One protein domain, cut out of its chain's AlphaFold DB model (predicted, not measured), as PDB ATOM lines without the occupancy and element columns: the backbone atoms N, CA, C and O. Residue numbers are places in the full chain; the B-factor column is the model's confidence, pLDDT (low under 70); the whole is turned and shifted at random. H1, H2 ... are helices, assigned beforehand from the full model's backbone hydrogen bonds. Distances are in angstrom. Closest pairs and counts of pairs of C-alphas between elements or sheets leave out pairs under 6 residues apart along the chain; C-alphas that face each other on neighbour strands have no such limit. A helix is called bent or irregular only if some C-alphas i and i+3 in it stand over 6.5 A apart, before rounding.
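This is residues 409 to 567 of the 663 residues of an uncharacterized protein of bacterium (UniProt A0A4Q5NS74). Two groups of crossed helices are joined through H4 in the middle: H1, H2 and the first arm of H3 pack together on one side, and H5 and H7 cross on the other. The second arm of H3 crosses H4 nearly at a right angle, and short H6 lies far out, near H5. The printed part has 159 residues with seven named helices, H1 to H7 in order, and no named strand; it is all helix and compact, with a radius of gyration of the C-alphas of 15.7 A, spanning 45 by 44 by 33 A.

Find C-alpha 409 at (186.253, 180.178, 165.827), where H1, residues 409 to 424, begins; H2 is residues 440 to 454. H3, residues 465 to 488, assigned as one helix by its hydrogen bonds, is bent: C-alphas 477 and 480 are 6.6 A apart, between arms H3a, 465 to 477, and H3b, 480 to 488. Next come H4, residues 500 to 517, and H5, residues 519 to 535, which is only just irregular, with C-alphas 525 and 528 6.9 A apart. H6 is residues 539 to 545; H7, residues 548 to 566, runs 27.4 A to C-alpha 566 at (197.476, 184.440, 204.584).

Look for these closest C-alphas: H1 touches H2 at Gly 421 and Gly 444, 4.0 A; H2 touches H3a at Ala 453 and Phe 471, 5.2 A. H3b touches residues 504 to 512 of H4, about perpendicular at 85 degrees. H5 touches H7 at a steep tilt of 52 degrees. Each O i to N i+4 pair is within hydrogen-bond range in H2, H3a, H3b, H4 and H6, against 11 of 12 in H1, 10 of 13 in H5 and 14 of 15 in H7.

The farthest C-alphas, of Asn 463 and Asn 538, are 45.8 A apart. The printed part has no cut; the links H1 to H2 and H3 to H4 are long. Look for pLDDT under 70 at residues 433 to 435, 461 to 464 and 539.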
ATOM      1  N   GLU A 409     185.091 180.174 164.935       83.56
ATOM      2  CA  GLU A 409     186.253 180.178 165.827       83.56
ATOM      3  C   GLU A 409     185.838 179.968 167.298       83.56
ATOM      4  O   GLU A 409     186.538 179.271 168.031       83.56
ATOM      5  N   GLY A 410     184.658 180.457 167.704       86.50
ATOM      6  CA  GLY A 410     184.085 180.203 169.028       86.50
ATOM      7  C   GLY A 410     183.809 178.718 169.279       86.50
ATOM      8  O   GLY A 410     184.144 178.202 170.343       86.50
ATOM      9  N   GLU A 411     183.284 178.006 168.279       87.69
ATOM     10  CA  GLU A 411     183.036 176.563 168.352       87.69
ATOM     11  C   GLU A 411     184.340 175.747 168.352       87.69
ATOM     12  O   GLU A 411     184.466 174.781 169.102       87.69
ATOM     13  N   TRP A 412     185.347 176.158 167.573       86.94
ATOM     14  CA  TRP A 412     186.683 175.549 167.635       86.94
ATOM     15  C   TRP A 412     187.328 175.709 169.010       86.94
ATOM     16  O   TRP A 412     187.937 174.766 169.513       86.94
ATOM     17  N   LEU A 413     187.204 176.888 169.621       90.00
ATOM     18  CA  LEU A 413     187.724 177.142 170.961       90.00
ATOM     19  C   LEU A 413     186.954 176.361 172.024       90.00
ATOM     20  O   LEU A 413     187.585 175.800 172.916       90.00
ATOM     21  N   ARG A 414     185.625 176.270 171.905       93.56
ATOM     22  CA  ARG A 414     184.782 175.434 172.768       93.56
ATOM     23  C   ARG A 414     185.267 173.983 172.762       93.56
ATOM     24  O   ARG A 414     185.567 173.445 173.825       93.56
ATOM     25  N   GLU A 415     185.410 173.392 171.576       90.38
ATOM     26  CA  GLU A 415     185.896 172.017 171.415       90.38
ATOM     27  C   GLU A 415     187.323 171.857 171.950       90.38
ATOM     28  O   GLU A 415     187.630 170.921 172.675       90.38
ATOM     29  N   LEU A 416     188.213 172.806 171.663       90.81
ATOM     30  CA  LEU A 416     189.580 172.764 172.171       90.81
ATOM     31  C   LEU A 416     189.635 172.836 173.705       90.81
ATOM     32  O   LEU A 416     190.443 172.135 174.313       90.81
ATOM     33  N   PHE A 417     188.795 173.651 174.347       93.25
ATOM     34  CA  PHE A 417     188.686 173.680 175.806       93.25
ATOM     35  C   PHE A 417     188.126 172.376 176.373       93.25
ATOM     36  O   PHE A 417     188.581 171.943 177.434       93.25
ATOM     37  N   HIS A 418     187.171 171.762 175.674       93.19
ATOM     38  CA  HIS A 418     186.618 170.459 176.018       93.19
ATOM     39  C   HIS A 418     187.712 169.390 176.006       93.19
ATOM     40  O   HIS A 418     188.063 168.831 177.045       93.19
ATOM     41  N   GLU A 419     188.351 169.207 174.854       88.31
ATOM     42  CA  GLU A 419     189.387 168.200 174.656       88.31
ATOM     43  C   GLU A 419     190.598 168.422 175.568       88.31
ATOM     44  O   GLU A 419     191.128 167.497 176.188       88.31
ATOM     45  N   TYR A 420     191.026 169.679 175.726       89.12
ATOM     46  CA  TYR A 420     192.120 169.993 176.635       89.12
ATOM     47  C   TYR A 420     191.735 169.788 178.104       89.12
ATOM     48  O   TYR A 420     192.593 169.436 178.912       89.12
ATOM     49  N   GLY A 421     190.453 169.916 178.459       90.38
ATOM     50  CA  GLY A 421     189.921 169.552 179.770       90.38
ATOM     51  C   GLY A 421     190.235 168.105 180.153       90.38
ATOM     52  O   GLY A 421     190.622 167.850 181.297       90.38
ATOM     53  N   HIS A 422     190.192 167.167 179.199       86.50
ATOM     54  CA  HIS A 422     190.583 165.776 179.452       86.50
ATOM     55  C   HIS A 422     192.046 165.612 179.831       86.50
ATOM     56  O   HIS A 422     192.381 164.734 180.629       86.50
ATOM     57  N   VAL A 423     192.903 166.472 179.287       84.62
ATOM     58  CA  VAL A 423     194.354 166.427 179.471       84.62
ATOM     59  C   VAL A 423     194.806 167.237 180.691       84.62
ATOM     60  O   VAL A 423     195.745 166.860 181.397       84.62
ATOM     61  N   ALA A 424     194.155 168.365 180.953       85.31
ATOM     62  CA  ALA A 424     194.565 169.321 181.973       85.31
ATOM     63  C   ALA A 424     193.904 169.079 183.333       85.31
ATOM     64  O   ALA A 424     194.442 169.503 184.357       85.31
ATOM     65  N   LEU A 425     192.743 168.417 183.371       89.38
ATOM     66  CA  LEU A 425     191.978 168.206 184.597       89.38
ATOM     67  C   LEU A 425     191.964 166.725 185.019       89.38
ATOM     68  O   LEU A 425     192.031 165.827 184.173       89.38
ATOM     69  N   PRO A 426     191.836 166.437 186.330       89.00
ATOM     70  CA  PRO A 426     191.682 165.068 186.809       89.00
ATOM     71  C   PRO A 426     190.467 164.381 186.180       89.00
ATOM     72  O   PRO A 426     189.422 164.996 185.987       89.00
ATOM     73  N   THR A 427     190.592 163.090 185.894       87.38
ATOM     74  CA  THR A 427     189.546 162.278 185.261       87.38
ATOM     75  C   THR A 427     188.373 162.004 186.214       87.38
ATOM     76  O   THR A 427     188.379 161.004 186.926       87.38
ATOM     77  N   PHE A 428     187.368 162.884 186.255       88.25
ATOM     78  CA  PHE A 428     186.149 162.688 187.053       88.25
ATOM     79  C   PHE A 428     185.150 161.816 186.301       88.25
ATOM     80  O   PHE A 428     184.518 162.290 185.362       88.25
ATOM     81  N   GLY A 429     185.017 160.554 186.704       85.88
ATOM     82  CA  GLY A 429     184.196 159.570 186.008       85.88
ATOM     83  C   GLY A 429     182.900 159.200 186.723       85.88
ATOM     84  O   GLY A 429     182.499 159.803 187.720       85.88
ATOM     85  N   GLY A 430     182.247 158.168 186.189       82.31
ATOM     86  CA  GLY A 430     181.020 157.591 186.737       82.31
ATOM     87  C   GLY A 430     179.745 158.047 186.032       82.31
ATOM     88  O   GLY A 430     178.674 157.547 186.371       82.31
ATOM     89  N   PHE A 431     179.846 158.935 185.040       83.62
ATOM     90  CA  PHE A 431     178.722 159.382 184.218       83.62
ATOM     91  C   PHE A 431     178.338 158.313 183.190       83.62
ATOM     92  O   PHE A 431     179.188 157.586 182.674       83.62
ATOM     93  N   ARG A 432     177.034 158.149 182.949       78.62
ATOM     94  CA  ARG A 432     176.498 157.081 182.097       78.62
ATOM     95  C   ARG A 432     176.074 157.625 180.730       78.62
ATOM     96  O   ARG A 432     175.501 158.713 180.672       78.62
ATOM     97  N   PRO A 433     176.247 156.833 179.656       64.56
ATOM     98  CA  PRO A 433     175.642 157.084 178.351       64.56
ATOM     99  C   PRO A 433     174.189 157.583 178.410       64.56
ATOM    100  O   PRO A 433     173.427 157.100 179.253       64.56
ATOM    101  N   PRO A 434     173.777 158.501 177.515       66.56
ATOM    102  CA  PRO A 434     174.510 159.033 176.355       66.56
ATOM    103  C   PRO A 434     175.519 160.144 176.702       66.56
ATOM    104  O   PRO A 434     176.032 160.805 175.808       66.56
ATOM    105  N   LEU A 435     175.774 160.381 177.991       66.19
ATOM    106  CA  LEU A 435     176.740 161.377 178.431       66.19
ATOM    107  C   LEU A 435     178.165 160.903 178.195       66.19
ATOM    108  O   LEU A 435     178.452 159.703 178.173       66.19
ATOM    109  N   GLU A 436     179.048 161.886 178.129       74.50
ATOM    110  CA  GLU A 436     180.471 161.670 178.247       74.50
ATOM    111  C   GLU A 436     180.807 160.980 179.587       74.50
ATOM    112  O   GLU A 436     180.370 161.446 180.645       74.50
ATOM    113  N   PRO A 437     181.570 159.872 179.575       78.12
ATOM    114  CA  PRO A 437     181.902 159.113 180.782       78.12
ATOM    115  C   PRO A 437     182.747 159.897 181.795       78.12
ATOM    116  O   PRO A 437     182.700 159.577 182.990       78.12
ATOM    117  N   TYR A 438     183.477 160.923 181.346       85.44
ATOM    118  CA  TYR A 438     184.289 161.795 182.186       85.44
ATOM    119  C   TYR A 438     183.850 163.254 182.114       85.44
ATOM    120  O   TYR A 438     184.011 163.922 181.106       85.44
ATOM    121  N   GLY A 439     183.399 163.809 183.234       88.94
ATOM    122  CA  GLY A 439     182.918 165.191 183.280       88.94
ATOM    123  C   GLY A 439     184.015 166.254 183.170       88.94
ATOM    124  O   GLY A 439     183.710 167.443 183.255       88.94
ATOM    125  N   ASN A 440     185.290 165.865 183.054       90.12
ATOM    126  CA  ASN A 440     186.407 166.805 183.027       90.12
ATOM    127  C   ASN A 440     186.552 167.542 181.687       90.12
ATOM    128  O   ASN A 440     187.013 168.681 181.717       90.12
ATOM    129  N   GLY A 441     186.088 166.971 180.570       91.19
ATOM    130  CA  GLY A 441     186.005 167.677 179.283       91.19
ATOM    131  C   GLY A 441     185.017 168.831 179.356       91.19
ATOM    132  O   GLY A 441     185.395 170.001 179.310       91.19
ATOM    133  N   LEU A 442     183.760 168.514 179.669       93.56
ATOM    134  CA  LEU A 442     182.703 169.508 179.896       93.56
ATOM    135  C   LEU A 442     183.023 170.555 180.973       93.56
ATOM    136  O   LEU A 442     182.599 171.709 180.863       93.56
ATOM    137  N   LEU A 443     183.742 170.190 182.040       95.31
ATOM    138  CA  LEU A 443     184.202 171.173 183.022       95.31
ATOM    139  C   LEU A 443     185.304 172.075 182.445       95.31
ATOM    140  O   LEU A 443     185.259 173.283 182.673       95.31
ATOM    141  N   GLY A 444     186.263 171.510 181.706       94.69
ATOM    142  CA  GLY A 444     187.308 172.258 181.003       94.69
ATOM    143  C   GLY A 444     186.726 173.259 180.010       94.69
ATOM    144  O   GLY A 444     187.081 174.433 180.062       94.69
ATOM    145  N   GLU A 445     185.750 172.830 179.213       95.56
ATOM    146  CA  GLU A 445     184.943 173.676 178.329       95.56
ATOM    147  C   GLU A 445     184.283 174.826 179.097       95.56
ATOM    148  O   GLU A 445     184.501 175.997 178.794       95.56
ATOM    149  N   THR A 446     183.540 174.506 180.161       97.06
ATOM    150  CA  THR A 446     182.790 175.505 180.940       97.06
ATOM    151  C   THR A 446     183.712 176.557 181.567       97.06
ATOM    152  O   THR A 446     183.417 177.753 181.531       97.06
ATOM    153  N   LEU A 447     184.827 176.127 182.168       96.31
ATOM    154  CA  LEU A 447     185.794 177.025 182.801       96.31
ATOM    155  C   LEU A 447     186.580 177.825 181.757       96.31
ATOM    156  O   LEU A 447     186.703 179.041 181.895       96.31
ATOM    157  N   GLY A 448     187.056 177.159 180.705       94.38
ATOM    158  CA  GLY A 448     187.818 177.753 179.611       94.38
ATOM    159  C   GLY A 448     187.048 178.861 178.907       94.38
ATOM    160  O   GLY A 448     187.547 179.979 178.805       94.38
ATOM    161  N   MET A 449     185.791 178.603 178.540       95.31
ATOM    162  CA  MET A 449     184.909 179.595 177.916       95.31
ATOM    163  C   MET A 449     184.639 180.787 178.842       95.31
ATOM    164  O   MET A 449     184.586 181.931 178.397       95.31
ATOM    165  N   MET A 450     184.529 180.556 180.153       95.00
ATOM    166  CA  MET A 450     184.342 181.628 181.132       95.00
ATOM    167  C   MET A 450     185.606 182.486 181.316       95.00
ATOM    168  O   MET A 450     185.504 183.703 181.481       95.00
ATOM    169  N   TRP A 451     186.800 181.887 181.266       93.19
ATOM    170  CA  TRP A 451     188.072 182.617 181.271       93.19
ATOM    171  C   TRP A 451     188.310 183.370 179.958       93.19
ATOM    172  O   TRP A 451     188.743 184.521 179.991       93.19
ATOM    173  N   ALA A 452     187.960 182.766 178.822       90.19
ATOM    174  CA  ALA A 452     187.992 183.404 177.510       90.19
ATOM    175  C   ALA A 452     187.053 184.619 177.455       90.19
ATOM    176  O   ALA A 452     187.471 185.696 177.044       90.19
ATOM    177  N   ALA A 453     185.822 184.496 177.967       91.62
ATOM    178  CA  ALA A 453     184.876 185.611 178.073       91.62
ATOM    179  C   ALA A 453     185.401 186.756 178.955       91.62
ATOM    180  O   ALA A 453     185.104 187.926 178.707       91.62
ATOM    181  N   GLN A 454     186.163 186.425 180.002       89.56
ATOM    182  CA  GLN A 454     186.736 187.410 180.922       89.56
ATOM    183  C   GLN A 454     187.831 188.236 180.257       89.56
ATOM    184  O   GLN A 454     188.036 189.398 180.613       89.56
ATOM    185  N   ASN A 455     188.543 187.632 179.311       81.69
ATOM    186  CA  ASN A 455     189.694 188.239 178.678       81.69
ATOM    187  C   ASN A 455     189.880 187.726 177.245       81.69
ATOM    188  O   ASN A 455     190.846 187.009 176.972       81.69
ATOM    189  N   PRO A 456     188.985 188.096 176.312       82.56
ATOM    190  CA  PRO A 456     189.076 187.625 174.931       82.56
ATOM    191  C   PRO A 456     190.389 188.074 174.283       82.56
ATOM    192  O   PRO A 456     190.961 187.353 173.468       82.56
ATOM    193  N   ALA A 457     190.918 189.220 174.727       76.94
ATOM    194  CA  ALA A 457     192.173 189.756 174.237       76.94
ATOM    195  C   ALA A 457     193.385 188.864 174.544       76.94
ATOM    196  O   ALA A 457     194.320 188.786 173.752       76.94
ATOM    197  N   ALA A 458     193.354 188.115 175.655       72.81
ATOM    198  CA  ALA A 458     194.401 187.134 175.923       72.81
ATOM    199  C   ALA A 458     194.503 186.151 174.753       72.81
ATOM    200  O   ALA A 458     195.587 185.936 174.235       72.81
ATOM    201  N   LEU A 459     193.382 185.651 174.232       75.50
ATOM    202  CA  LEU A 459     193.366 184.731 173.094       75.50
ATOM    203  C   LEU A 459     193.704 185.405 171.744       75.50
ATOM    204  O   LEU A 459     193.628 184.748 170.704       75.50
ATOM    205  N   GLY A 460     194.122 186.676 171.726       71.00
ATOM    206  CA  GLY A 460     194.403 187.445 170.512       71.00
ATOM    207  C   GLY A 460     193.144 187.750 169.702       71.00
ATOM    208  O   GLY A 460     193.205 187.780 168.475       71.00
ATOM    209  N   LEU A 461     192.006 187.903 170.388       69.75
ATOM    210  CA  LEU A 461     190.678 188.112 169.799       69.75
ATOM    211  C   LEU A 461     190.194 189.563 169.971       69.75
ATOM    212  O   LEU A 461     188.996 189.828 169.998       69.75
ATOM    213  N   ASP A 462     191.119 190.515 170.111       63.12
ATOM    214  CA  ASP A 462     190.881 191.910 170.519       63.12
ATOM    215  C   ASP A 462     189.890 192.679 169.619       63.12
ATOM    216  O   ASP A 462     189.396 193.728 170.026       63.12
ATOM    217  N   ASN A 463     189.556 192.154 168.433       58.09
ATOM    218  CA  ASN A 463     188.745 192.833 167.417       58.09
ATOM    219  C   ASN A 463     187.448 192.106 167.005       58.09
ATOM    220  O   ASN A 463     186.797 192.558 166.066       58.09
ATOM    221  N   THR A 464     187.040 191.014 167.662       66.12
ATOM    222  CA  THR A 464     185.815 190.280 167.284       66.12
ATOM    223  C   THR A 464     184.780 190.309 168.406       66.12
ATOM    224  O   THR A 464     184.749 189.455 169.291       66.12
ATOM    225  N   THR A 465     183.897 191.315 168.374       73.75
ATOM    226  CA  THR A 465     182.729 191.392 169.274       73.75
ATOM    227  C   THR A 465     181.931 190.082 169.248       73.75
ATOM    228  O   THR A 465     181.583 189.564 170.305       73.75
ATOM    229  N   ASP A 466     181.808 189.480 168.063       81.75
ATOM    230  CA  ASP A 466     181.109 188.216 167.824       81.75
ATOM    231  C   ASP A 466     181.643 187.047 168.678       81.75
ATOM    232  O   ASP A 466     180.860 186.298 169.254       81.75
ATOM    233  N   LEU A 467     182.966 186.908 168.850       84.88
ATOM    234  CA  LEU A 467     183.526 185.797 169.640       84.88
ATOM    235  C   LEU A 467     183.319 185.970 171.137       84.88
ATOM    236  O   LEU A 467     183.096 185.000 171.862       84.88
ATOM    237  N   ARG A 468     183.392 187.211 171.621       87.88
ATOM    238  CA  ARG A 468     183.062 187.490 173.016       87.88
ATOM    239  C   ARG A 468     181.600 187.151 173.292       87.88
ATOM    240  O   ARG A 468     181.311 186.581 174.344       87.88
ATOM    241  N   ASP A 469     180.711 187.490 172.366       90.25
ATOM    242  CA  ASP A 469     179.287 187.195 172.478       90.25
ATOM    243  C   ASP A 469     179.028 185.683 172.438       90.25
ATOM    244  O   ASP A 469     178.258 185.190 173.264       90.25
ATOM    245  N   ASP A 470     179.753 184.922 171.611       90.88
ATOM    246  CA  ASP A 470     179.735 183.451 171.624       90.88
ATOM    247  C   ASP A 470     180.156 182.885 172.993       90.88
ATOM    248  O   ASP A 470     179.486 182.005 173.551       90.88
ATOM    249  N   PHE A 471     181.229 183.408 173.600       93.56
ATOM    250  CA  PHE A 471     181.660 182.965 174.931       93.56
ATOM    251  C   PHE A 471     180.640 183.317 176.015       93.56
ATOM    252  O   PHE A 471     180.347 182.495 176.885       93.56
ATOM    253  N   LEU A 472     180.066 184.522 175.976       94.81
ATOM    254  CA  LEU A 472     179.035 184.944 176.925       94.81
ATOM    255  C   LEU A 472     177.747 184.138 176.754       94.81
ATOM    256  O   LEU A 472     177.133 183.757 177.753       94.81
ATOM    257  N   LEU A 473     177.367 183.804 175.519       95.38
ATOM    258  CA  LEU A 473     176.255 182.907 175.223       95.38
ATOM    259  C   LEU A 473     176.511 181.510 175.797       95.38
ATOM    260  O   LEU A 473     175.621 180.925 176.424       95.38
ATOM    261  N   HIS A 474     177.731 180.991 175.667       95.62
ATOM    262  CA  HIS A 474     178.115 179.727 176.287       95.62
ATOM    263  C   HIS A 474     178.030 179.799 177.822       95.62
ATOM    264  O   HIS A 474     177.392 178.958 178.457       95.62
ATOM    265  N   VAL A 475     178.579 180.845 178.449       97.06
ATOM    266  CA  VAL A 475     178.475 181.071 179.904       97.06
ATOM    267  C   VAL A 475     177.010 181.143 180.352       97.06
ATOM    268  O   VAL A 475     176.640 180.546 181.369       97.06
ATOM    269  N   LYS A 476     176.158 181.833 179.588       97.38
ATOM    270  CA  LYS A 476     174.719 181.966 179.847       97.38
ATOM    271  C   LYS A 476     173.991 180.630 179.817       97.38
ATOM    272  O   LYS A 476     173.093 180.405 180.625       97.38
ATOM    273  N   THR A 477     174.335 179.769 178.867       96.56
ATOM    274  CA  THR A 477     173.616 178.516 178.608       96.56
ATOM    275  C   THR A 477     174.160 177.338 179.411       96.56
ATOM    276  O   THR A 477     173.388 176.447 179.765       96.56
ATOM    277  N   GLN A 478     175.445 177.359 179.775       96.56
ATOM    278  CA  GLN A 478     176.112 176.271 180.493       96.56
ATOM    279  C   GLN A 478     176.475 176.655 181.931       96.56
ATOM    280  O   GLN A 478     175.898 176.120 182.884       96.56
ATOM    281  N   ALA A 479     177.380 177.622 182.116       97.69
ATOM    282  CA  ALA A 479     177.962 177.934 183.424       97.69
ATOM    283  C   ALA A 479     176.930 178.474 184.432       97.69
ATOM    284  O   ALA A 479     176.870 178.003 185.574       97.69
ATOM    285  N   VAL A 480     176.088 179.432 184.026       97.75
ATOM    286  CA  VAL A 480     175.069 180.041 184.902       97.75
ATOM    287  C   VAL A 480     174.020 179.006 185.356       97.75
ATOM    288  O   VAL A 480     173.780 178.900 186.569       97.75
ATOM    289  N   PRO A 481     173.427 178.181 184.466       97.19
ATOM    290  CA  PRO A 481     172.505 177.126 184.875       97.19
ATOM    291  C   PRO A 481     173.164 176.019 185.700       97.19
ATOM    292  O   PRO A 481     172.534 175.523 186.635       97.19
ATOM    293  N   ALA A 482     174.402 175.618 185.391       97.25
ATOM    294  CA  ALA A 482     175.125 174.606 186.164       97.25
ATOM    295  C   ALA A 482     175.384 175.084 187.598       97.25
ATOM    296  O   ALA A 482     175.029 174.401 188.560       97.25
ATOM    297  N   ARG A 483     175.894 176.310 187.756       97.19
ATOM    298  CA  ARG A 483     176.060 176.963 189.060       97.19
ATOM    299  C   ARG A 483     174.744 177.028 189.834       97.19
ATOM    300  O   ARG A 483     174.714 176.711 191.020       97.19
ATOM    301  N   SER A 484     173.660 177.437 189.180       95.94
ATOM    302  CA  SER A 484     172.344 177.540 189.819       95.94
ATOM    303  C   SER A 484     171.834 176.173 190.289       95.94
ATOM    304  O   SER A 484     171.315 176.063 191.397       95.94
ATOM    305  N   ALA A 485     172.046 175.121 189.491       94.38
ATOM    306  CA  ALA A 485     171.716 173.748 189.867       94.38
ATOM    307  C   ALA A 485     172.530 173.261 191.078       94.38
ATOM    308  O   ALA A 485     171.974 172.609 191.959       94.38
ATOM    309  N   PHE A 486     173.818 173.613 191.153       95.06
ATOM    310  CA  PHE A 486     174.651 173.333 192.323       95.06
ATOM    311  C   PHE A 486     174.153 174.072 193.574       95.06
ATOM    312  O   PHE A 486     173.976 173.447 194.613       95.06
ATOM    313  N   LEU A 487     173.867 175.376 193.483       95.06
ATOM    314  CA  LEU A 487     173.412 176.177 194.630       95.06
ATOM    315  C   LEU A 487     172.026 175.770 195.150       95.06
ATOM    316  O   LEU A 487     171.739 175.939 196.336       95.06
ATOM    317  N   ALA A 488     171.166 175.256 194.269       94.12
ATOM    318  CA  ALA A 488     169.870 174.698 194.638       94.12
ATOM    319  C   ALA A 488     169.986 173.338 195.345       94.12
ATOM    320  O   ALA A 488     169.062 172.934 196.050       94.12
ATOM    321  N   ALA A 489     171.104 172.635 195.159       91.88
ATOM    322  CA  ALA A 489     171.401 171.377 195.820       91.88
ATOM    323  C   ALA A 489     172.164 171.602 197.140       91.88
ATOM    324  O   ALA A 489     172.697 172.683 197.403       91.88
ATOM    325  N   ASP A 490     172.189 170.579 197.994       88.56
ATOM    326  CA  ASP A 490     172.995 170.587 199.213       88.56
ATOM    327  C   ASP A 490     174.406 170.049 198.900       88.56
ATOM    328  O   ASP A 490     174.540 168.886 198.517       88.56
ATOM    329  N   PRO A 491     175.477 170.856 199.033       86.62
ATOM    330  CA  PRO A 491     176.839 170.417 198.751       86.62
ATOM    331  C   PRO A 491     177.384 169.425 199.788       86.62
ATOM    332  O   PRO A 491     178.454 168.853 199.573       86.62
ATOM    333  N   THR A 492     176.688 169.224 200.912       85.75
ATOM    334  CA  THR A 492     177.043 168.212 201.917       85.75
ATOM    335  C   THR A 492     176.614 166.803 201.512       85.75
ATOM    336  O   THR A 492     177.191 165.835 202.010       85.75
ATOM    337  N   GLU A 493     175.699 166.681 200.548       83.19
ATOM    338  CA  GLU A 493     175.223 165.416 199.993       83.19
ATOM    339  C   GLU A 493     175.794 165.217 198.578       83.19
ATOM    340  O   GLU A 493     175.170 165.598 197.580       83.19
ATOM    341  N   PRO A 494     177.013 164.656 198.442       75.56
ATOM    342  CA  PRO A 494     177.616 164.452 197.135       75.56
ATOM    343  C   PRO A 494     176.747 163.510 196.304       75.56
ATOM    344  O   PRO A 494     176.417 162.399 196.718       75.56
ATOM    345  N   ARG A 495     176.432 163.940 195.087       84.19
ATOM    346  CA  ARG A 495     175.769 163.092 194.103       84.19
ATOM    347  C   ARG A 495     176.801 162.148 193.496       84.19
ATOM    348  O   ARG A 495     177.855 162.573 193.020       84.19
ATOM    349  N   LEU A 496     176.524 160.852 193.592       83.25
ATOM    350  CA  LEU A 496     177.417 159.777 193.145       83.25
ATOM    351  C   LEU A 496     176.831 158.986 191.971       83.25
ATOM    352  O   LEU A 496     177.443 158.033 191.500       83.25
ATOM    353  N   ASP A 497     175.641 159.355 191.503       86.62
ATOM    354  CA  ASP A 497     174.994 158.722 190.367       86.62
ATOM    355  C   ASP A 497     175.546 159.263 189.044       86.62
ATOM    356  O   ASP A 497     175.920 160.423 188.922       86.62
ATOM    357  N   GLY A 498     175.576 158.430 188.010       84.12
ATOM    358  CA  GLY A 498     176.084 158.825 186.695       84.12
ATOM    359  C   GLY A 498     175.133 159.675 185.854       84.12
ATOM    360  O   GLY A 498     175.190 159.593 184.631       84.12
ATOM    361  N   SER A 499     174.199 160.396 186.473       90.50
ATOM    362  CA  SER A 499     173.139 161.113 185.765       90.50
ATOM    363  C   SER A 499     173.609 162.449 185.191       90.50
ATOM    364  O   SER A 499     174.571 163.059 185.663       90.50
ATOM    365  N   ALA A 500     172.853 162.962 184.216       89.31
ATOM    366  CA  ALA A 500     173.061 164.302 183.660       89.31
ATOM    367  C   ALA A 500     172.948 165.383 184.743       89.31
ATOM    368  O   ALA A 500     173.648 166.394 184.720       89.31
ATOM    369  N   THR A 501     172.091 165.147 185.737       91.31
ATOM    370  CA  THR A 501     171.916 166.040 186.878       91.31
ATOM    371  C   THR A 501     173.166 166.083 187.756       91.31
ATOM    372  O   THR A 501     173.524 167.160 188.233       91.31
ATOM    373  N   ASN A 502     173.844 164.951 187.976       91.44
ATOM    374  CA  ASN A 502     175.109 164.941 188.709       91.44
ATOM    375  C   ASN A 502     176.238 165.598 187.910       91.44
ATOM    376  O   ASN A 502     176.994 166.390 188.460       91.44
ATOM    377  N   LEU A 503     176.318 165.349 186.604       91.81
ATOM    378  CA  LEU A 503     177.291 166.015 185.736       91.81
ATOM    379  C   LEU A 503     177.134 167.542 185.782       91.81
ATOM    380  O   LEU A 503     178.098 168.266 186.028       91.81
ATOM    381  N   LYS A 504     175.895 168.031 185.680       94.00
ATOM    382  CA  LYS A 504     175.584 169.458 185.814       94.00
ATOM    383  C   LYS A 504     175.888 170.000 187.213       94.00
ATOM    384  O   LYS A 504     176.339 171.136 187.348       94.00
ATOM    385  N   PHE A 505     175.668 169.199 188.257       94.38
ATOM    386  CA  PHE A 505     176.058 169.538 189.627       94.38
ATOM    387  C   PHE A 505     177.585 169.657 189.765       94.38
ATOM    388  O   PHE A 505     178.065 170.621 190.357       94.38
ATOM    389  N   PHE A 506     178.350 168.735 189.175       95.06
ATOM    390  CA  PHE A 506     179.812 168.758 189.145       95.06
ATOM    391  C   PHE A 506     180.357 169.986 188.398       95.06
ATOM    392  O   PHE A 506     181.202 170.704 188.937       95.06
ATOM    393  N   GLN A 507     179.815 170.296 187.216       96.31
ATOM    394  CA  GLN A 507     180.130 171.534 186.493       96.31
ATOM    395  C   GLN A 507     179.832 172.769 187.354       96.31
ATOM    396  O   GLN A 507     180.667 173.664 187.487       96.31
ATOM    397  N   GLY A 508     178.662 172.799 188.000       96.75
ATOM    398  CA  GLY A 508     178.247 173.888 188.879       96.75
ATOM    399  C   GLY A 508     179.150 174.078 190.094       96.75
ATOM    400  O   GLY A 508     179.454 175.219 190.446       96.75
ATOM    401  N   LEU A 509     179.624 172.983 190.694       96.50
ATOM    402  CA  LEU A 509     180.618 173.004 191.766       96.50
ATOM    403  C   LEU A 509     181.920 173.649 191.280       96.50
ATOM    404  O   LEU A 509     182.423 174.556 191.939       96.50
ATOM    405  N   GLY A 510     182.442 173.235 190.122       96.94
ATOM    406  CA  GLY A 510     183.655 173.813 189.538       96.94
ATOM    407  C   GLY A 510     183.528 175.317 189.272       96.94
ATOM    408  O   GLY A 510     184.375 176.092 189.718       96.94
ATOM    409  N   VAL A 511     182.430 175.744 188.635       97.81
ATOM    410  CA  VAL A 511     182.133 177.165 188.366       97.81
ATOM    411  C   VAL A 511     182.027 177.964 189.662       97.81
ATOM    412  O   VAL A 511     182.616 179.039 189.779       97.81
ATOM    413  N   MET A 512     181.288 177.458 190.649       97.00
ATOM    414  CA  MET A 512     181.108 178.145 191.925       97.00
ATOM    415  C   MET A 512     182.436 178.271 192.675       97.00
ATOM    416  O   MET A 512     182.737 179.361 193.166       97.00
ATOM    417  N   LEU A 513     183.252 177.212 192.730       96.75
ATOM    418  CA  LEU A 513     184.554 177.249 193.394       96.75
ATOM    419  C   LEU A 513     185.505 178.239 192.731       96.75
ATOM    420  O   LEU A 513     186.093 179.075 193.420       96.75
ATOM    421  N   GLU A 514     185.625 178.184 191.405       95.94
ATOM    422  CA  GLU A 514     186.496 179.091 190.668       95.94
ATOM    423  C   GLU A 514     186.046 180.542 190.849       95.94
ATOM    424  O   GLU A 514     186.848 181.390 191.246       95.94
ATOM    425  N   ARG A 515     184.757 180.837 190.656       96.12
ATOM    426  CA  ARG A 515     184.252 182.212 190.742       96.12
ATOM    427  C   ARG A 515     184.286 182.757 192.161       96.12
ATOM    428  O   ARG A 515     184.644 183.917 192.327       96.12
ATOM    429  N   THR A 516     183.971 181.946 193.171       96.88
ATOM    430  CA  THR A 516     183.953 182.386 194.575       96.88
ATOM    431  C   THR A 516     185.365 182.566 195.122       96.88
ATOM    432  O   THR A 516     185.650 183.602 195.715       96.88
ATOM    433  N   TYR A 517     186.257 181.594 194.913       95.69
ATOM    434  CA  TYR A 517     187.558 181.534 195.594       95.69
ATOM    435  C   TYR A 517     188.773 181.793 194.697       95.69
ATOM    436  O   TYR A 517     189.873 182.012 195.205       95.69
ATOM    437  N   GLY A 518     188.597 181.779 193.378       93.31
ATOM    438  CA  GLY A 518     189.677 181.917 192.403       93.31
ATOM    439  C   GLY A 518     190.162 180.585 191.836       93.31
ATOM    440  O   GLY A 518     190.219 179.565 192.531       93.31
ATOM    441  N   ALA A 519     190.588 180.626 190.575       91.94
ATOM    442  CA  ALA A 519     191.202 179.496 189.887       91.94
ATOM    443  C   ALA A 519     192.427 178.905 190.628       91.94
ATOM    444  O   ALA A 519     192.488 177.680 190.741       91.94
ATOM    445  N   PRO A 520     193.312 179.690 191.287       89.44
ATOM    446  CA  PRO A 520     194.438 179.117 192.035       89.44
ATOM    447  C   PRO A 520     194.039 178.243 193.235       89.44
ATOM    448  O   PRO A 520     194.801 177.369 193.658       89.44
ATOM    449  N   LEU A 521     192.873 178.476 193.852       92.25
ATOM    450  CA  LEU A 521     192.368 177.559 194.880       92.25
ATOM    451  C   LEU A 521     191.867 176.264 194.234       92.25
ATOM    452  O   LEU A 521     192.211 175.184 194.709       92.25
ATOM    453  N   LEU A 522     191.100 176.373 193.146       94.50
ATOM    454  CA  LEU A 522     190.580 175.217 192.418       94.50
ATOM    455  C   LEU A 522     191.713 174.330 191.873       94.50
ATOM    456  O   LEU A 522     191.686 173.118 192.064       94.50
ATOM    457  N   GLY A 523     192.757 174.926 191.294       91.50
ATOM    458  CA  GLY A 523     193.947 174.211 190.829       91.50
ATOM    459  C   GLY A 523     194.647 173.431 191.944       91.50
ATOM    460  O   GLY A 523     194.967 172.254 191.784       91.50
ATOM    461  N   ARG A 524     194.781 174.028 193.138       90.31
ATOM    462  CA  ARG A 524     195.308 173.328 194.324       90.31
ATOM    463  C   ARG A 524     194.414 172.187 194.801       90.31
ATOM    464  O   ARG A 524     194.943 171.199 195.304       90.31
ATOM    465  N   ALA A 525     193.096 172.298 194.635       93.62
ATOM    466  CA  ALA A 525     192.170 171.206 194.929       93.62
ATOM    467  C   ALA A 525     192.302 170.054 193.915       93.62
ATOM    468  O   ALA A 525     192.192 168.889 194.296       93.62
ATOM    469  N   PHE A 526     192.593 170.356 192.644       93.56
ATOM    470  CA  PHE A 526     192.825 169.349 191.604       93.56
ATOM    471  C   PHE A 526     194.188 168.665 191.686       93.56
ATOM    472  O   PHE A 526     194.271 167.474 191.397       93.56
ATOM    473  N   ALA A 527     195.245 169.366 192.097       89.81
ATOM    474  CA  ALA A 527     196.615 168.846 192.107       89.81
ATOM    475  C   ALA A 527     196.788 167.448 192.756       89.81
ATOM    476  O   ALA A 527     197.375 166.572 192.112       89.81
ATOM    477  N   PRO A 528     196.276 167.164 193.973       90.00
ATOM    478  CA  PRO A 528     196.391 165.822 194.555       90.00
ATOM    479  C   PRO A 528     195.544 164.773 193.815       90.00
ATOM    480  O   PRO A 528     195.893 163.593 193.800       90.00
ATOM    481  N   LEU A 529     194.442 165.179 193.180       90.88
ATOM    482  CA  LEU A 529     193.568 164.283 192.418       90.88
ATOM    483  C   LEU A 529     194.200 163.900 191.079       90.88
ATOM    484  O   LEU A 529     194.161 162.737 190.694       90.88
ATOM    485  N   ALA A 530     194.858 164.853 190.423       85.12
ATOM    486  CA  ALA A 530     195.638 164.626 189.217       85.12
ATOM    487  C   ALA A 530     196.733 163.572 189.436       85.12
ATOM    488  O   ALA A 530     196.854 162.626 188.663       85.12
ATOM    489  N   GLN A 531     197.487 163.689 190.535       83.94
ATOM    490  CA  GLN A 531     198.526 162.716 190.889       83.94
ATOM    491  C   GLN A 531     197.954 161.305 191.076       83.94
ATOM    492  O   GLN A 531     198.575 160.329 190.659       83.94
ATOM    493  N   ARG A 532     196.748 161.195 191.647       85.38
ATOM    494  CA  ARG A 532     196.033 159.918 191.755       85.38
ATOM    495  C   ARG A 532     195.617 159.377 190.384       85.38
ATOM    496  O   ARG A 532     195.844 158.199 190.129       85.38
ATOM    497  N   SER A 533     195.057 160.217 189.507       79.06
ATOM    498  CA  SER A 533     194.654 159.856 188.132       79.06
ATOM    499  C   SER A 533     195.790 159.266 187.311       79.06
ATOM    500  O   SER A 533     195.603 158.235 186.672       79.06
ATOM    501  N   VAL A 534     196.970 159.879 187.370       74.56
ATOM    502  CA  VAL A 534     198.139 159.463 186.584       74.56
ATOM    503  C   VAL A 534     198.665 158.088 187.013       74.56
ATOM    504  O   VAL A 534     199.144 157.329 186.178       74.56
ATOM    505  N   GLY A 535     198.546 157.728 188.295       75.50
ATOM    506  CA  GLY A 535     199.009 156.431 188.803       75.50
ATOM    507  C   GLY A 535     198.122 155.237 188.428       75.50
ATOM    508  O   GLY A 535     198.545 154.089 188.569       75.50
ATOM    509  N   ALA A 536     196.893 155.469 187.962       77.50
ATOM    510  CA  ALA A 536     195.938 154.405 187.675       77.50
ATOM    511  C   ALA A 536     196.060 153.920 186.219       77.50
ATOM    512  O   ALA A 536     195.554 154.550 185.295       77.50
ATOM    513  N   GLN A 537     196.686 152.759 186.005       71.31
ATOM    514  CA  GLN A 537     196.858 152.198 184.655       71.31
ATOM    515  C   GLN A 537     195.536 151.695 184.040       71.31
ATOM    516  O   GLN A 537     195.284 151.877 182.849       71.31
ATOM    517  N   ASN A 538     194.650 151.113 184.855       76.00
ATOM    518  CA  ASN A 538     193.384 150.540 184.394       76.00
ATOM    519  C   ASN A 538     192.305 151.626 184.195       76.00
ATOM    520  O   ASN A 538     192.005 152.394 185.111       76.00
ATOM    521  N   VAL A 539     191.688 151.658 183.010       68.06
ATOM    522  CA  VAL A 539     190.611 152.598 182.642       68.06
ATOM    523  C   VAL A 539     189.386 152.469 183.549       68.06
ATOM    524  O   VAL A 539     188.868 153.471 184.029       68.06
ATOM    525  N   ALA A 540     188.945 151.250 183.869       72.00
ATOM    526  CA  ALA A 540     187.803 151.028 184.759       72.00
ATOM    527  C   ALA A 540     188.068 151.555 186.181       72.00
ATOM    528  O   ALA A 540     187.170 152.098 186.832       72.00
ATOM    529  N   VAL A 541     189.319 151.452 186.644       80.00
ATOM    530  CA  VAL A 541     189.748 152.058 187.912       80.00
ATOM    531  C   VAL A 541     189.724 153.579 187.794       80.00
ATOM    532  O   VAL A 541     189.125 154.229 188.643       80.00
ATOM    533  N   ARG A 542     190.276 154.163 186.722       75.81
ATOM    534  CA  ARG A 542     190.222 155.619 186.485       75.81
ATOM    535  C   ARG A 542     188.787 156.158 186.491       75.81
ATOM    536  O   ARG A 542     188.521 157.118 187.209       75.81
ATOM    537  N   ARG A 543     187.852 155.485 185.808       73.69
ATOM    538  CA  ARG A 543     186.410 155.818 185.769       73.69
ATOM    539  C   ARG A 543     185.722 155.854 187.121       73.69
ATOM    540  O   ARG A 543     184.796 156.635 187.301       73.69
ATOM    541  N   SER A 544     186.133 155.006 188.051       81.25
ATOM    542  CA  SER A 544     185.493 154.900 189.366       81.25
ATOM    543  C   SER A 544     186.255 155.639 190.466       81.25
ATOM    544  O   SER A 544     185.721 155.834 191.558       81.25
ATOM    545  N   MET A 545     187.490 156.066 190.196       84.94
ATOM    546  CA  MET A 545     188.394 156.575 191.223       84.94
ATOM    547  C   MET A 545     188.071 157.995 191.678       84.94
ATOM    548  O   MET A 545     188.207 158.283 192.872       84.94
ATOM    549  N   LEU A 546     187.722 158.885 190.746       88.81
ATOM    550  CA  LEU A 546     187.402 160.274 191.057       88.81
ATOM    551  C   LEU A 546     185.953 160.576 190.710       88.81
ATOM    552  O   LEU A 546     185.466 160.268 189.629       88.81
ATOM    553  N   ASN A 547     185.294 161.238 191.646       89.88
ATOM    554  CA  ASN A 547     183.911 161.677 191.560       89.88
ATOM    555  C   ASN A 547     183.783 163.048 192.237       89.88
ATOM    556  O   ASN A 547     184.759 163.595 192.764       89.88
ATOM    557  N   THR A 548     182.573 163.592 192.285       88.75
ATOM    558  CA  THR A 548     182.314 164.895 192.904       88.75
ATOM    559  C   THR A 548     182.787 164.968 194.360       88.75
ATOM    560  O   THR A 548     183.325 165.993 194.779       88.75
ATOM    561  N   ARG A 549     182.681 163.872 195.128       90.00
ATOM    562  CA  ARG A 549     183.190 163.817 196.507       90.00
ATOM    563  C   ARG A 549     184.705 164.012 196.569       90.00
ATOM    564  O   ARG A 549     185.180 164.745 197.429       90.00
ATOM    565  N   SER A 550     185.444 163.433 195.627       92.69
ATOM    566  CA  SER A 550     186.903 163.583 195.557       92.69
ATOM    567  C   SER A 550     187.323 165.050 195.411       92.69
ATOM    568  O   SER A 550     188.291 165.470 196.043       92.69
ATOM    569  N   LEU A 551     186.577 165.850 194.636       92.75
ATOM    570  CA  LEU A 551     186.824 167.292 194.519       92.75
ATOM    571  C   LEU A 551     186.556 168.033 195.834       92.75
ATOM    572  O   LEU A 551     187.335 168.901 196.217       92.75
ATOM    573  N   LEU A 552     185.487 167.674 196.549       91.56
ATOM    574  CA  LEU A 552     185.182 168.255 197.859       91.56
ATOM    575  C   LEU A 552     186.273 167.951 198.896       91.56
ATOM    576  O   LEU A 552     186.635 168.831 199.678       91.56
ATOM    577  N   ASP A 553     186.828 166.740 198.880       91.50
ATOM    578  CA  ASP A 553     187.937 166.368 199.764       91.50
ATOM    579  C   ASP A 553     189.237 167.103 199.368       91.50
ATOM    580  O   ASP A 553     189.964 167.602 200.229       91.50
ATOM    581  N   GLY A 554     189.507 167.254 198.064       93.06
ATOM    582  CA  GLY A 554     190.625 168.063 197.557       93.06
ATOM    583  C   GLY A 554     190.524 169.540 197.958       93.06
ATOM    584  O   GLY A 554     191.525 170.164 198.318       93.06
ATOM    585  N   LEU A 555     189.306 170.092 197.961       94.44
ATOM    586  CA  LEU A 555     189.025 171.457 198.403       94.44
ATOM    587  C   LEU A 555     189.350 171.667 199.886       94.44
ATOM    588  O   LEU A 555     189.948 172.687 200.223       94.44
ATOM    589  N   ASP A 556     188.993 170.722 200.761       92.25
ATOM    590  CA  ASP A 556     189.316 170.798 202.194       92.25
ATOM    591  C   ASP A 556     190.831 170.933 202.414       92.25
ATOM    592  O   ASP A 556     191.291 171.834 203.125       92.25
ATOM    593  N   GLY A 557     191.620 170.107 201.721       92.00
ATOM    594  CA  GLY A 557     193.080 170.197 201.731       92.00
ATOM    595  C   GLY A 557     193.589 171.556 201.238       92.00
ATOM    596  O   GLY A 557     194.370 172.219 201.924       92.00
ATOM    597  N   ALA A 558     193.103 172.016 200.081       92.50
ATOM    598  CA  ALA A 558     193.516 173.287 199.487       92.50
ATOM    599  C   ALA A 558     193.169 174.502 200.369       92.50
ATOM    600  O   ALA A 558     193.966 175.442 200.488       92.50
ATOM    601  N   MET A 559     192.002 174.488 201.015       92.50
ATOM    602  CA  MET A 559     191.534 175.558 201.897       92.50
ATOM    603  C   MET A 559     192.373 175.662 203.166       92.50
ATOM    604  O   MET A 559     192.785 176.769 203.526       92.50
ATOM    605  N   LYS A 560     192.701 174.526 203.797       88.62
ATOM    606  CA  LYS A 560     193.576 174.475 204.980       88.62
ATOM    607  C   LYS A 560     194.926 175.136 204.711       88.62
ATOM    608  O   LYS A 560     195.341 176.010 205.468       88.62
ATOM    609  N   THR A 561     195.581 174.794 203.600       84.69
ATOM    610  CA  THR A 561     196.882 175.380 203.235       84.69
ATOM    611  C   THR A 561     196.775 176.866 202.885       84.69
ATOM    612  O   THR A 561     197.615 177.667 203.293       84.69
ATOM    613  N   SER A 562     195.738 177.259 202.140       83.31
ATOM    614  CA  SER A 562     195.564 178.640 201.670       83.31
ATOM    615  C   SER A 562     195.320 179.628 202.799       83.31
ATOM    616  O   SER A 562     195.921 180.703 202.823       83.31
ATOM    617  N   PHE A 563     194.424 179.270 203.716       86.31
ATOM    618  CA  PHE A 563     194.018 180.156 204.795       86.31
ATOM    619  C   PHE A 563     195.116 180.285 205.855       86.31
ATOM    620  O   PHE A 563     195.436 181.402 206.263       86.31
ATOM    621  N   ALA A 564     195.775 179.174 206.211       82.81
ATOM    622  CA  ALA A 564     196.887 179.175 207.162       82.81
ATOM    623  C   ALA A 564     198.030 180.119 206.746       82.81
ATOM    624  O   ALA A 564     198.639 180.761 207.600       82.81
ATOM    625  N   ALA A 565     198.295 180.245 205.441       81.00
ATOM    626  CA  ALA A 565     199.370 181.088 204.925       81.00
ATOM    627  C   ALA A 565     199.073 182.597 205.005       81.00
ATOM    628  O   ALA A 565     199.980 183.384 205.268       81.00
ATOM    629  N   LYS A 566     197.825 183.017 204.752       79.75
ATOM    630  CA  LYS A 566     197.476 184.440 204.584       79.75
ATOM    631  C   LYS A 566     196.712 185.049 205.760       79.75
ATOM    632  O   LYS A 566     196.673 186.270 205.860       79.75
ATOM    633  N   LYS A 567     196.083 184.230 206.618       82.50
ATOM    634  CA  LYS A 567     195.141 184.657 207.681       82.50
ATOM    635  C   LYS A 567     193.985 185.549 207.192       82.50
ATOM    636  O   LYS A 567     193.296 186.169 207.988       82.50
TER     637      LYS A 567